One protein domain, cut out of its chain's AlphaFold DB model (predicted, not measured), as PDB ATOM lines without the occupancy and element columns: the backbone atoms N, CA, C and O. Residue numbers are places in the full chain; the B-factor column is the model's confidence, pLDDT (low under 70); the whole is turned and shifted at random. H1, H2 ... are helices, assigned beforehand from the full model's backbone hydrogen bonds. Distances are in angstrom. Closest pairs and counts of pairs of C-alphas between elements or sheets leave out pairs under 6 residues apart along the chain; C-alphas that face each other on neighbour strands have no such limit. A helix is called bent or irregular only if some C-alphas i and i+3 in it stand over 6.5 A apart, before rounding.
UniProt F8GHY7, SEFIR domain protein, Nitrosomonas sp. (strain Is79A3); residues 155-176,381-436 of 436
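This is residues 155 to 176 and 381 to 436 of the 436 residues of the protein "SEFIR domain protein" of Nitrosomonas sp. (strain Is79A3) (UniProt F8GHY7). In a small helical body H2, H3 and H4 fold back and forth, with short H1 packed on H4, and a free tail, residues 155 to 164, sticks out from it; the body without this tail spans 34 by 22 by 20 A. The 78 printed residues hold four named helices, H1 to H4, and no named strand: all helix. The whole is elongated, 47 by 26 by 21 A, and only just compact, close to loose, with a radius of gyration of the C-alphas of 13.4 A.

H1, residues 167 to 171, touches H4, residues 417 to 432; the closest C-alphas, of Pro 167 and Leu 428, are 5.2 A apart. H2, residues 383 to 392, is close to but not clearly touching H3, residues 399 to 409, at a shallow tilt of 13 degrees, opposite ways; the closest C-alphas, of Leu 391 and Arg 402, are 6.4 A apart. H3 and H4 form a helical hairpin and touch, H4 with residues 423 to 428 alone, closest at the C-alphas of Ile 405 and Ile 424, 6.7 A. H2 and H4 are apart. Every O i to N i+4 pair is within hydrogen-bond range in H1 and H3, 4 of 6 in H2 and 10 of 12 in H4.

H1 begins at C-alpha 167 (194.344, 230.475, 148.881) and spans 6.2 A, H2 12.5 A, H3 15.1 A. H4 spans 20.7 A, ending at C-alpha 432 (193.989, 222.818, 151.262), with a kink of 42 degrees near residue 424; it is only just irregular, C-alphas 423 and 426 being 7.0 A apart.

Residues 177 to 380 are cut out; C-alphas 176 and 381 are 8.8 A apart. The pLDDT is under 70 in residues 155 to 170, 172 to 176 and 432 to 436.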
ATOM      1  N   ILE A 155     201.848 231.658 173.665       33.38
ATOM      2  CA  ILE A 155     202.662 232.404 172.701       33.38
ATOM      3  C   ILE A 155     203.042 231.422 171.595       33.38
ATOM      4  O   ILE A 155     203.880 230.545 171.794       33.38
ATOM      5  N   VAL A 156     202.365 231.535 170.454       37.72
ATOM      6  CA  VAL A 156     202.772 230.827 169.259       37.72
ATOM      7  C   VAL A 156     204.065 231.514 168.907       37.72
ATOM      8  O   VAL A 156     204.097 232.729 168.696       37.72
ATOM      9  N   ASP A 157     205.147 230.754 168.940       38.28
ATOM     10  CA  ASP A 157     206.405 231.211 168.404       38.28
ATOM     11  C   ASP A 157     206.207 231.430 166.900       38.28
ATOM     12  O   ASP A 157     206.390 230.521 166.093       38.28
ATOM     13  N   GLN A 158     205.784 232.640 166.527       37.50
ATOM     14  CA  GLN A 158     205.549 233.028 165.136       37.50
ATOM     15  C   GLN A 158     206.838 232.956 164.309       37.50
ATOM     16  O   GLN A 158     206.773 232.951 163.087       37.50
ATOM     17  N   SER A 159     208.009 232.807 164.950       36.56
ATOM     18  CA  SER A 159     209.257 232.512 164.240       36.56
ATOM     19  C   SER A 159     209.355 231.069 163.725       36.56
ATOM     20  O   SER A 159     210.272 230.760 162.968       36.56
ATOM     21  N   LYS A 160     208.407 230.190 164.091       34.59
ATOM     22  CA  LYS A 160     208.327 228.796 163.620       34.59
ATOM     23  C   LYS A 160     207.159 228.507 162.676       34.59
ATOM     24  O   LYS A 160     207.159 227.457 162.037       34.59
ATOM     25  N   THR A 161     206.194 229.411 162.544       35.59
ATOM     26  CA  THR A 161     205.112 229.292 161.560       35.59
ATOM     27  C   THR A 161     205.410 230.206 160.383       35.59
ATOM     28  O   THR A 161     205.289 231.422 160.500       35.59
ATOM     29  N   LYS A 162     205.778 229.624 159.233       39.72
ATOM     30  CA  LYS A 162     205.680 230.335 157.948       39.72
ATOM     31  C   LYS A 162     204.252 230.895 157.815       39.72
ATOM     32  O   LYS A 162     203.333 230.219 158.295       39.72
ATOM     33  N   PRO A 163     204.047 232.080 157.207       40.69
ATOM     34  CA  PRO A 163     202.706 232.626 157.017       40.69
ATOM     35  C   PRO A 163     201.807 231.546 156.399       40.69
ATOM     36  O   PRO A 163     202.276 230.788 155.537       40.69
ATOM     37  N   PRO A 164     200.555 231.394 156.870       46.62
ATOM     38  CA  PRO A 164     199.676 230.365 156.345       46.62
ATOM     39  C   PRO A 164     199.541 230.602 154.843       46.62
ATOM     40  O   PRO A 164     199.144 231.680 154.407       46.62
ATOM     41  N   ARG A 165     199.918 229.598 154.044       60.16
ATOM     42  CA  ARG A 165     199.858 229.643 152.578       60.16
ATOM     43  C   ARG A 165     198.411 229.539 152.097       60.16
ATOM     44  O   ARG A 165     198.130 228.696 151.259       60.16
ATOM     45  N   THR A 166     197.483 230.314 152.656       63.53
ATOM     46  CA  THR A 166     196.056 230.240 152.323       63.53
ATOM     47  C   THR A 166     195.822 230.518 150.831       63.53
ATOM     48  O   THR A 166     196.693 231.067 150.146       63.53
ATOM     49  N   PRO A 167     194.659 230.165 150.270       66.94
ATOM     50  CA  PRO A 167     194.344 230.475 148.881       66.94
ATOM     51  C   PRO A 167     194.428 231.981 148.598       66.94
ATOM     52  O   PRO A 167     194.902 232.392 147.542       66.94
ATOM     53  N   GLU A 168     194.029 232.809 149.568       61.19
ATOM     54  CA  GLU A 168     194.175 234.262 149.503       61.19
ATOM     55  C   GLU A 168     195.641 234.698 149.456       61.19
ATOM     56  O   GLU A 168     195.987 235.568 148.657       61.19
ATOM     57  N   TYR A 169     196.496 234.084 150.278       62.22
ATOM     58  CA  TYR A 169     197.937 234.342 150.288       62.22
ATOM     59  C   TYR A 169     198.558 234.064 148.914       62.22
ATOM     60  O   TYR A 169     199.287 234.892 148.372       62.22
ATOM     61  N   LEU A 170     198.223 232.921 148.312       66.44
ATOM     62  CA  LEU A 170     198.763 232.527 147.013       66.44
ATOM     63  C   LEU A 170     198.302 233.465 145.892       66.44
ATOM     64  O   LEU A 170     199.119 233.860 145.062       66.44
ATOM     65  N   LEU A 171     197.025 233.857 145.890       70.25
ATOM     66  CA  LEU A 171     196.466 234.784 144.901       70.25
ATOM     67  C   LEU A 171     197.007 236.205 145.043       70.25
ATOM     68  O   LEU A 171     197.151 236.903 144.047       70.25
ATOM     69  N   GLY A 172     197.360 236.625 146.257       62.31
ATOM     70  CA  GLY A 172     198.064 237.880 146.476       62.31
ATOM     71  C   GLY A 172     199.447 237.922 145.819       62.31
ATOM     72  O   GLY A 172     200.007 238.989 145.670       62.31
ATOM     73  N   LEU A 173     200.044 236.814 145.401       62.66
ATOM     74  CA  LEU A 173     201.371 236.852 144.769       62.66
ATOM     75  C   LEU A 173     201.319 237.006 143.246       62.66
ATOM     76  O   LEU A 173     202.353 237.180 142.604       62.66
ATOM     77  N   LEU A 174     200.120 236.924 142.685       63.06
ATOM     78  CA  LEU A 174     199.850 237.057 141.270       63.06
ATOM     79  C   LEU A 174     199.720 238.555 140.939       63.06
ATOM     80  O   LEU A 174     199.015 239.261 141.654       63.06
ATOM     81  N   ASP A 175     200.421 239.023 139.898       58.00
ATOM     82  CA  ASP A 175     200.426 240.416 139.388       58.00
ATOM     83  C   ASP A 175     201.301 241.466 140.113       58.00
ATOM     84  O   ASP A 175     200.955 242.642 140.209       58.00
ATOM     85  N   ARG A 176     202.448 241.084 140.695       60.16
ATOM     86  CA  ARG A 176     203.155 242.013 141.606       60.16
ATOM     87  C   ARG A 176     204.566 242.407 141.263       60.16
ATOM     88  O   ARG A 176     205.072 243.275 141.954       60.16
ATOM     89  N   PRO A 381     196.325 241.067 135.498       75.19
ATOM     90  CA  PRO A 381     197.430 240.189 135.121       75.19
ATOM     91  C   PRO A 381     197.269 239.622 133.715       75.19
ATOM     92  O   PRO A 381     196.189 239.157 133.323       75.19
ATOM     93  N   ASN A 382     198.381 239.571 132.986       82.38
ATOM     94  CA  ASN A 382     198.483 238.833 131.743       82.38
ATOM     95  C   ASN A 382     198.496 237.327 132.038       82.38
ATOM     96  O   ASN A 382     199.278 236.826 132.846       82.38
ATOM     97  N   VAL A 383     197.635 236.574 131.355       81.75
ATOM     98  CA  VAL A 383     197.522 235.129 131.591       81.75
ATOM     99  C   VAL A 383     198.751 234.371 131.085       81.75
ATOM    100  O   VAL A 383     199.199 233.432 131.737       81.75
ATOM    101  N   ALA A 384     199.313 234.768 129.944       79.50
ATOM    102  CA  ALA A 384     200.452 234.090 129.328       79.50
ATOM    103  C   ALA A 384     201.791 234.397 130.020       79.50
ATOM    104  O   ALA A 384     202.715 233.587 129.936       79.50
ATOM    105  N   GLU A 385     201.897 235.544 130.693       81.00
ATOM    106  CA  GLU A 385     203.120 235.999 131.360       81.00
ATOM    107  C   GLU A 385     202.998 235.910 132.884       81.00
ATOM    108  O   GLU A 385     203.648 235.062 133.497       81.00
ATOM    109  N   ASP A 386     202.145 236.732 133.500       77.56
ATOM    110  CA  ASP A 386     202.070 236.878 134.959       77.56
ATOM    111  C   ASP A 386     201.520 235.624 135.642       77.56
ATOM    112  O   ASP A 386     202.075 235.157 136.640       77.56
ATOM    113  N   VAL A 387     200.449 235.041 135.092       80.50
ATOM    114  CA  VAL A 387     199.855 233.820 135.656       80.50
ATOM    115  C   VAL A 387     200.749 232.608 135.438       80.50
ATOM    116  O   VAL A 387     200.925 231.811 136.361       80.50
ATOM    117  N   GLU A 388     201.345 232.457 134.256       82.75
ATOM    118  CA  GLU A 388     202.262 231.342 134.002       82.75
ATOM    119  C   GLU A 388     203.531 231.426 134.849       82.75
ATOM    120  O   GLU A 388     203.972 230.408 135.385       82.75
ATOM    121  N   ASP A 389     204.115 232.614 135.007       80.81
ATOM    122  CA  ASP A 389     205.262 232.814 135.890       80.81
ATOM    123  C   ASP A 389     204.908 232.496 137.348       80.81
ATOM    124  O   ASP A 389     205.636 231.760 138.018       80.81
ATOM    125  N   TRP A 390     203.749 232.958 137.820       79.44
ATOM    126  CA  TRP A 390     203.247 232.622 139.149       79.44
ATOM    127  C   TRP A 390     203.058 231.111 139.336       79.44
ATOM    128  O   TRP A 390     203.548 230.556 140.317       79.44
ATOM    129  N   LEU A 391     202.420 230.413 138.389       82.75
ATOM    130  CA  LEU A 391     202.234 228.958 138.463       82.75
ATOM    131  C   LEU A 391     203.569 228.199 138.447       82.75
ATOM    132  O   LEU A 391     203.708 227.203 139.161       82.75
ATOM    133  N   LYS A 392     204.553 228.654 137.658       81.88
ATOM    134  CA  LYS A 392     205.902 228.059 137.600       81.88
ATOM    135  C   LYS A 392     206.645 228.213 138.923       81.88
ATOM    136  O   LYS A 392     207.224 227.246 139.409       81.88
ATOM    137  N   ASN A 393     206.574 229.395 139.528       72.81
ATOM    138  CA  ASN A 393     207.323 229.750 140.733       72.81
ATOM    139  C   ASN A 393     206.639 229.302 142.044       72.81
ATOM    140  O   ASN A 393     207.014 229.765 143.123       72.81
ATOM    141  N   ARG A 394     205.608 228.443 141.983       74.19
ATOM    142  CA  ARG A 394     204.827 227.989 143.151       74.19
ATOM    143  C   ARG A 394     204.757 226.473 143.241       74.19
ATOM    144  O   ARG A 394     203.732 225.866 142.920       74.19
ATOM    145  N   GLU A 395     205.859 225.847 143.648       70.88
ATOM    146  CA  GLU A 395     206.001 224.390 143.846       70.88
ATOM    147  C   GLU A 395     204.947 223.783 144.786       70.88
ATOM    148  O   GLU A 395     204.626 222.601 144.690       70.88
ATOM    149  N   GLU A 396     204.357 224.592 145.664       72.75
ATOM    150  CA  GLU A 396     203.280 224.180 146.560       72.75
ATOM    151  C   GLU A 396     201.937 223.899 145.864       72.75
ATOM    152  O   GLU A 396     201.102 223.195 146.439       72.75
ATOM    153  N   ILE A 397     201.725 224.418 144.648       79.62
ATOM    154  CA  ILE A 397     200.534 224.160 143.830       79.62
ATOM    155  C   ILE A 397     200.811 222.911 142.977       79.62
ATOM    156  O   ILE A 397     201.696 222.960 142.123       79.62
ATOM    157  N   PRO A 398     200.076 221.796 143.141       83.00
ATOM    158  CA  PRO A 398     200.326 220.583 142.362       83.00
ATOM    159  C   PRO A 398     200.048 220.753 140.876       83.00
ATOM    160  O   PRO A 398     199.136 221.481 140.485       83.00
ATOM    161  N   GLU A 399     200.729 219.963 140.048       86.94
ATOM    162  CA  GLU A 399     200.610 220.073 138.591       86.94
ATOM    163  C   GLU A 399     199.181 219.841 138.067       86.94
ATOM    164  O   GLU A 399     198.754 220.519 137.136       86.94
ATOM    165  N   HIS A 400     198.387 218.965 138.696       87.38
ATOM    166  CA  HIS A 400     196.982 218.771 138.305       87.38
ATOM    167  C   HIS A 400     196.133 220.037 138.530       87.38
ATOM    168  O   HIS A 400     195.266 220.372 137.717       87.38
ATOM    169  N   LEU A 401     196.406 220.773 139.613       86.38
ATOM    170  CA  LEU A 401     195.718 222.016 139.948       86.38
ATOM    171  C   LEU A 401     196.188 223.144 139.029       86.38
ATOM    172  O   LEU A 401     195.358 223.868 138.484       86.38
ATOM    173  N   ARG A 402     197.500 223.224 138.758       88.38
ATOM    174  CA  ARG A 402     198.061 224.152 137.764       88.38
ATOM    175  C   ARG A 402     197.444 223.928 136.386       88.38
ATOM    176  O   ARG A 402     196.977 224.877 135.773       88.38
ATOM    177  N   SER A 403     197.366 222.681 135.922       87.44
ATOM    178  CA  SER A 403     196.725 222.322 134.649       87.44
ATOM    179  C   SER A 403     195.252 222.753 134.598       87.44
ATOM    180  O   SER A 403     194.796 223.316 133.601       87.44
ATOM    181  N   THR A 404     194.520 222.576 135.702       89.38
ATOM    182  CA  THR A 404     193.124 223.022 135.823       89.38
ATOM    183  C   THR A 404     193.007 224.546 135.736       89.38
ATOM    184  O   THR A 404     192.178 225.049 134.975       89.38
ATOM    185  N   ILE A 405     193.869 225.282 136.445       88.44
ATOM    186  CA  ILE A 405     193.932 226.750 136.389       88.44
ATOM    187  C   ILE A 405     194.232 227.214 134.957       88.44
ATOM    188  O   ILE A 405     193.482 228.023 134.412       88.44
ATOM    189  N   ARG A 406     195.245 226.637 134.295       89.00
ATOM    190  CA  ARG A 406     195.575 226.944 132.890       89.00
ATOM    191  C   ARG A 406     194.385 226.740 131.961       89.00
ATOM    192  O   ARG A 406     194.096 227.585 131.120       89.00
ATOM    193  N   LYS A 407     193.645 225.641 132.132       88.19
ATOM    194  CA  LYS A 407     192.459 225.352 131.319       88.19
ATOM    195  C   LYS A 407     191.360 226.397 131.518       88.19
ATOM    196  O   LYS A 407     190.773 226.841 130.532       88.19
ATOM    197  N   ILE A 408     191.102 226.807 132.760       87.25
ATOM    198  CA  ILE A 408     190.098 227.833 133.086       87.25
ATOM    199  C   ILE A 408     190.462 229.181 132.464       87.25
ATOM    200  O   ILE A 408     189.584 229.878 131.957       87.25
ATOM    201  N   LEU A 409     191.749 229.527 132.467       86.81
ATOM    202  CA  LEU A 409     192.228 230.824 131.996       86.81
ATOM    203  C   LEU A 409     192.586 230.856 130.508       86.81
ATOM    204  O   LEU A 409     192.750 231.938 129.963       86.81
ATOM    205  N   SER A 410     192.626 229.709 129.825       82.56
ATOM    206  CA  SER A 410     193.037 229.572 128.414       82.56
ATOM    207  C   SER A 410     192.301 230.471 127.410       82.56
ATOM    208  O   SER A 410     192.787 230.678 126.301       82.56
ATOM    209  N   LYS A 411     191.126 230.997 127.774       81.81
ATOM    210  CA  LYS A 411     190.311 231.893 126.935       81.81
ATOM    211  C   LYS A 411     190.530 233.382 127.219       81.81
ATOM    212  O   LYS A 411     189.891 234.210 126.576       81.81
ATOM    213  N   HIS A 412     191.376 233.723 128.184       80.81
ATOM    214  CA  HIS A 412     191.611 235.089 128.634       80.81
ATOM    215  C   HIS A 412     193.048 235.501 128.292       80.81
ATOM    216  O   HIS A 412     193.984 234.763 128.579       80.81
ATOM    217  N   SER A 413     193.231 236.673 127.681       81.00
ATOM    218  CA  SER A 413     194.561 237.279 127.498       81.00
ATOM    219  C   SER A 413     195.011 238.028 128.756       81.00
ATOM    220  O   SER A 413     196.158 237.910 129.175       81.00
ATOM    221  N   ALA A 414     194.078 238.740 129.385       79.62
ATOM    222  CA  ALA A 414     194.200 239.343 130.704       79.62
ATOM    223  C   ALA A 414     192.886 239.140 131.467       79.62
ATOM    224  O   ALA A 414     191.825 238.958 130.856       79.62
ATOM    225  N   ILE A 415     192.948 239.144 132.795       75.62
ATOM    226  CA  ILE A 415     191.778 238.897 133.638       75.62
ATOM    227  C   ILE A 415     191.852 239.731 134.921       75.62
ATOM    228  O   ILE A 415     192.873 239.668 135.601       75.62
ATOM    229  N   PRO A 416     190.796 240.484 135.277       75.81
ATOM    230  CA  PRO A 416     190.771 241.233 136.527       75.81
ATOM    231  C   PRO A 416     190.984 240.358 137.761       75.81
ATOM    232  O   PRO A 416     190.470 239.238 137.821       75.81
ATOM    233  N   LEU A 417     191.675 240.865 138.786       70.94
ATOM    234  CA  LEU A 417     191.979 240.107 140.006       70.94
ATOM    235  C   LEU A 417     190.719 239.637 140.741       70.94
ATOM    236  O   LEU A 417     190.735 238.567 141.349       70.94
ATOM    237  N   GLY A 418     189.634 240.414 140.699       70.81
ATOM    238  CA  GLY A 418     188.330 240.002 141.229       70.81
ATOM    239  C   GLY A 418     187.825 238.715 140.568       70.81
ATOM    240  O   GLY A 418     187.600 237.717 141.252       70.81
ATOM    241  N   ASP A 419     187.755 238.708 139.238       75.25
ATOM    242  CA  ASP A 419     187.265 237.577 138.438       75.25
ATOM    243  C   ASP A 419     188.206 236.366 138.519       75.25
ATOM    244  O   ASP A 419     187.783 235.209 138.588       75.25
ATOM    245  N   LEU A 420     189.512 236.630 138.519       77.12
ATOM    246  CA  LEU A 420     190.561 235.633 138.691       77.12
ATOM    247  C   LEU A 420     190.442 234.943 140.050       77.12
ATOM    248  O   LEU A 420     190.498 233.713 140.131       77.12
ATOM    249  N   LYS A 421     190.220 235.726 141.113       76.94
ATOM    250  CA  LYS A 421     189.968 235.213 142.459       76.94
ATOM    251  C   LYS A 421     188.717 234.352 142.473       76.94
ATOM    252  O   LYS A 421     188.806 233.222 142.930       76.94
ATOM    253  N   GLU A 422     187.591 234.809 141.937       80.69
ATOM    254  CA  GLU A 422     186.362 234.000 141.899       80.69
ATOM    255  C   GLU A 422     186.560 232.642 141.208       80.69
ATOM    256  O   GLU A 422     186.029 231.628 141.662       80.69
ATOM    257  N   LYS A 423     187.368 232.598 140.142       83.88
ATOM    258  CA  LYS A 423     187.645 231.369 139.384       83.88
ATOM    259  C   LYS A 423     188.641 230.427 140.064       83.88
ATOM    260  O   LYS A 423     188.479 229.212 139.968       83.88
ATOM    261  N   ILE A 424     189.688 230.955 140.700       83.69
ATOM    262  CA  ILE A 424     190.804 230.150 141.232       83.69
ATOM    263  C   ILE A 424     190.645 229.851 142.722       83.69
ATOM    264  O   ILE A 424     191.009 228.764 143.174       83.69
ATOM    265  N   PHE A 425     190.105 230.792 143.493       81.50
ATOM    266  CA  PHE A 425     190.000 230.695 144.946       81.50
ATOM    267  C   PHE A 425     189.350 229.385 145.429       81.50
ATOM    268  O   PHE A 425     189.966 228.713 146.262       81.50
ATOM    269  N   PRO A 426     188.200 228.938 144.875       82.81
ATOM    270  CA  PRO A 426     187.567 227.692 145.314       82.81
ATOM    271  C   PRO A 426     188.446 226.457 145.076       82.81
ATOM    272  O   PRO A 426     188.424 225.511 145.858       82.81
ATOM    273  N   LEU A 427     189.251 226.461 144.007       82.38
ATOM    274  CA  LEU A 427     190.130 225.344 143.656       82.38
ATOM    275  C   LEU A 427     191.278 225.197 144.654       82.38
ATOM    276  O   LEU A 427     191.579 224.091 145.103       82.38
ATOM    277  N   LEU A 428     191.904 226.318 145.013       79.62
ATOM    278  CA  LEU A 428     192.975 226.350 146.003       79.62
ATOM    279  C   LEU A 428     192.447 226.021 147.409       79.62
ATOM    280  O   LEU A 428     193.113 225.300 148.147       79.62
ATOM    281  N   GLN A 429     191.247 226.496 147.760       78.88
ATOM    282  CA  GLN A 429     190.613 226.215 149.050       78.88
ATOM    283  C   GLN A 429     190.292 224.726 149.223       78.88
ATOM    284  O   GLN A 429     190.707 224.126 150.212       78.88
ATOM    285  N   ASN A 430     189.644 224.112 148.228       74.94
ATOM    286  CA  ASN A 430     189.298 222.685 148.247       74.94
ATOM    287  C   ASN A 430     190.536 221.776 148.345       74.94
ATOM    288  O   ASN A 430     190.503 220.702 148.955       74.94
ATOM    289  N   TYR A 431     191.647 222.201 147.744       72.31
ATOM    290  CA  TYR A 431     192.909 221.475 147.824       72.31
ATOM    291  C   TYR A 431     193.559 221.556 149.215       72.31
ATOM    292  O   TYR A 431     194.155 220.588 149.678       72.31
ATOM    293  N   GLN A 432     193.442 222.688 149.909       65.12
ATOM    294  CA  GLN A 432     193.989 222.818 151.262       65.12
ATOM    295  C   GLN A 432     193.166 222.047 152.289       65.12
ATOM    296  O   GLN A 432     193.743 221.343 153.110       65.12
ATOM    297  N   SER A 433     191.837 222.069 152.162       56.28
ATOM    298  CA  SER A 433     190.935 221.305 153.034       56.28
ATOM    299  C   SER A 433     191.064 219.783 152.913       56.28
ATOM    300  O   SER A 433     190.519 219.070 153.738       56.28
ATOM    301  N   THR A 434     191.725 219.267 151.869       54.25
ATOM    302  CA  THR A 434     191.991 217.823 151.710       54.25
ATOM    303  C   THR A 434     193.369 217.398 152.233       54.25
ATOM    304  O   THR A 434     193.681 216.208 152.222       54.25
ATOM    305  N   ARG A 435     194.206 218.352 152.668       48.53
ATOM    306  CA  ARG A 435     195.535 218.112 153.258       48.53
ATOM    307  C   ARG A 435     195.573 218.235 154.783       48.53
ATOM    308  O   ARG A 435     196.511 217.703 155.377       48.53
ATOM    309  N   GLU A 436     194.627 218.963 155.367       40.12
ATOM    310  CA  GLU A 436     194.343 218.995 156.811       40.12
ATOM    311  C   GLU A 436     193.435 217.826 157.196       40.12
ATOM    312  O   GLU A 436     193.664 217.254 158.286       40.12
TER     313      GLU A 436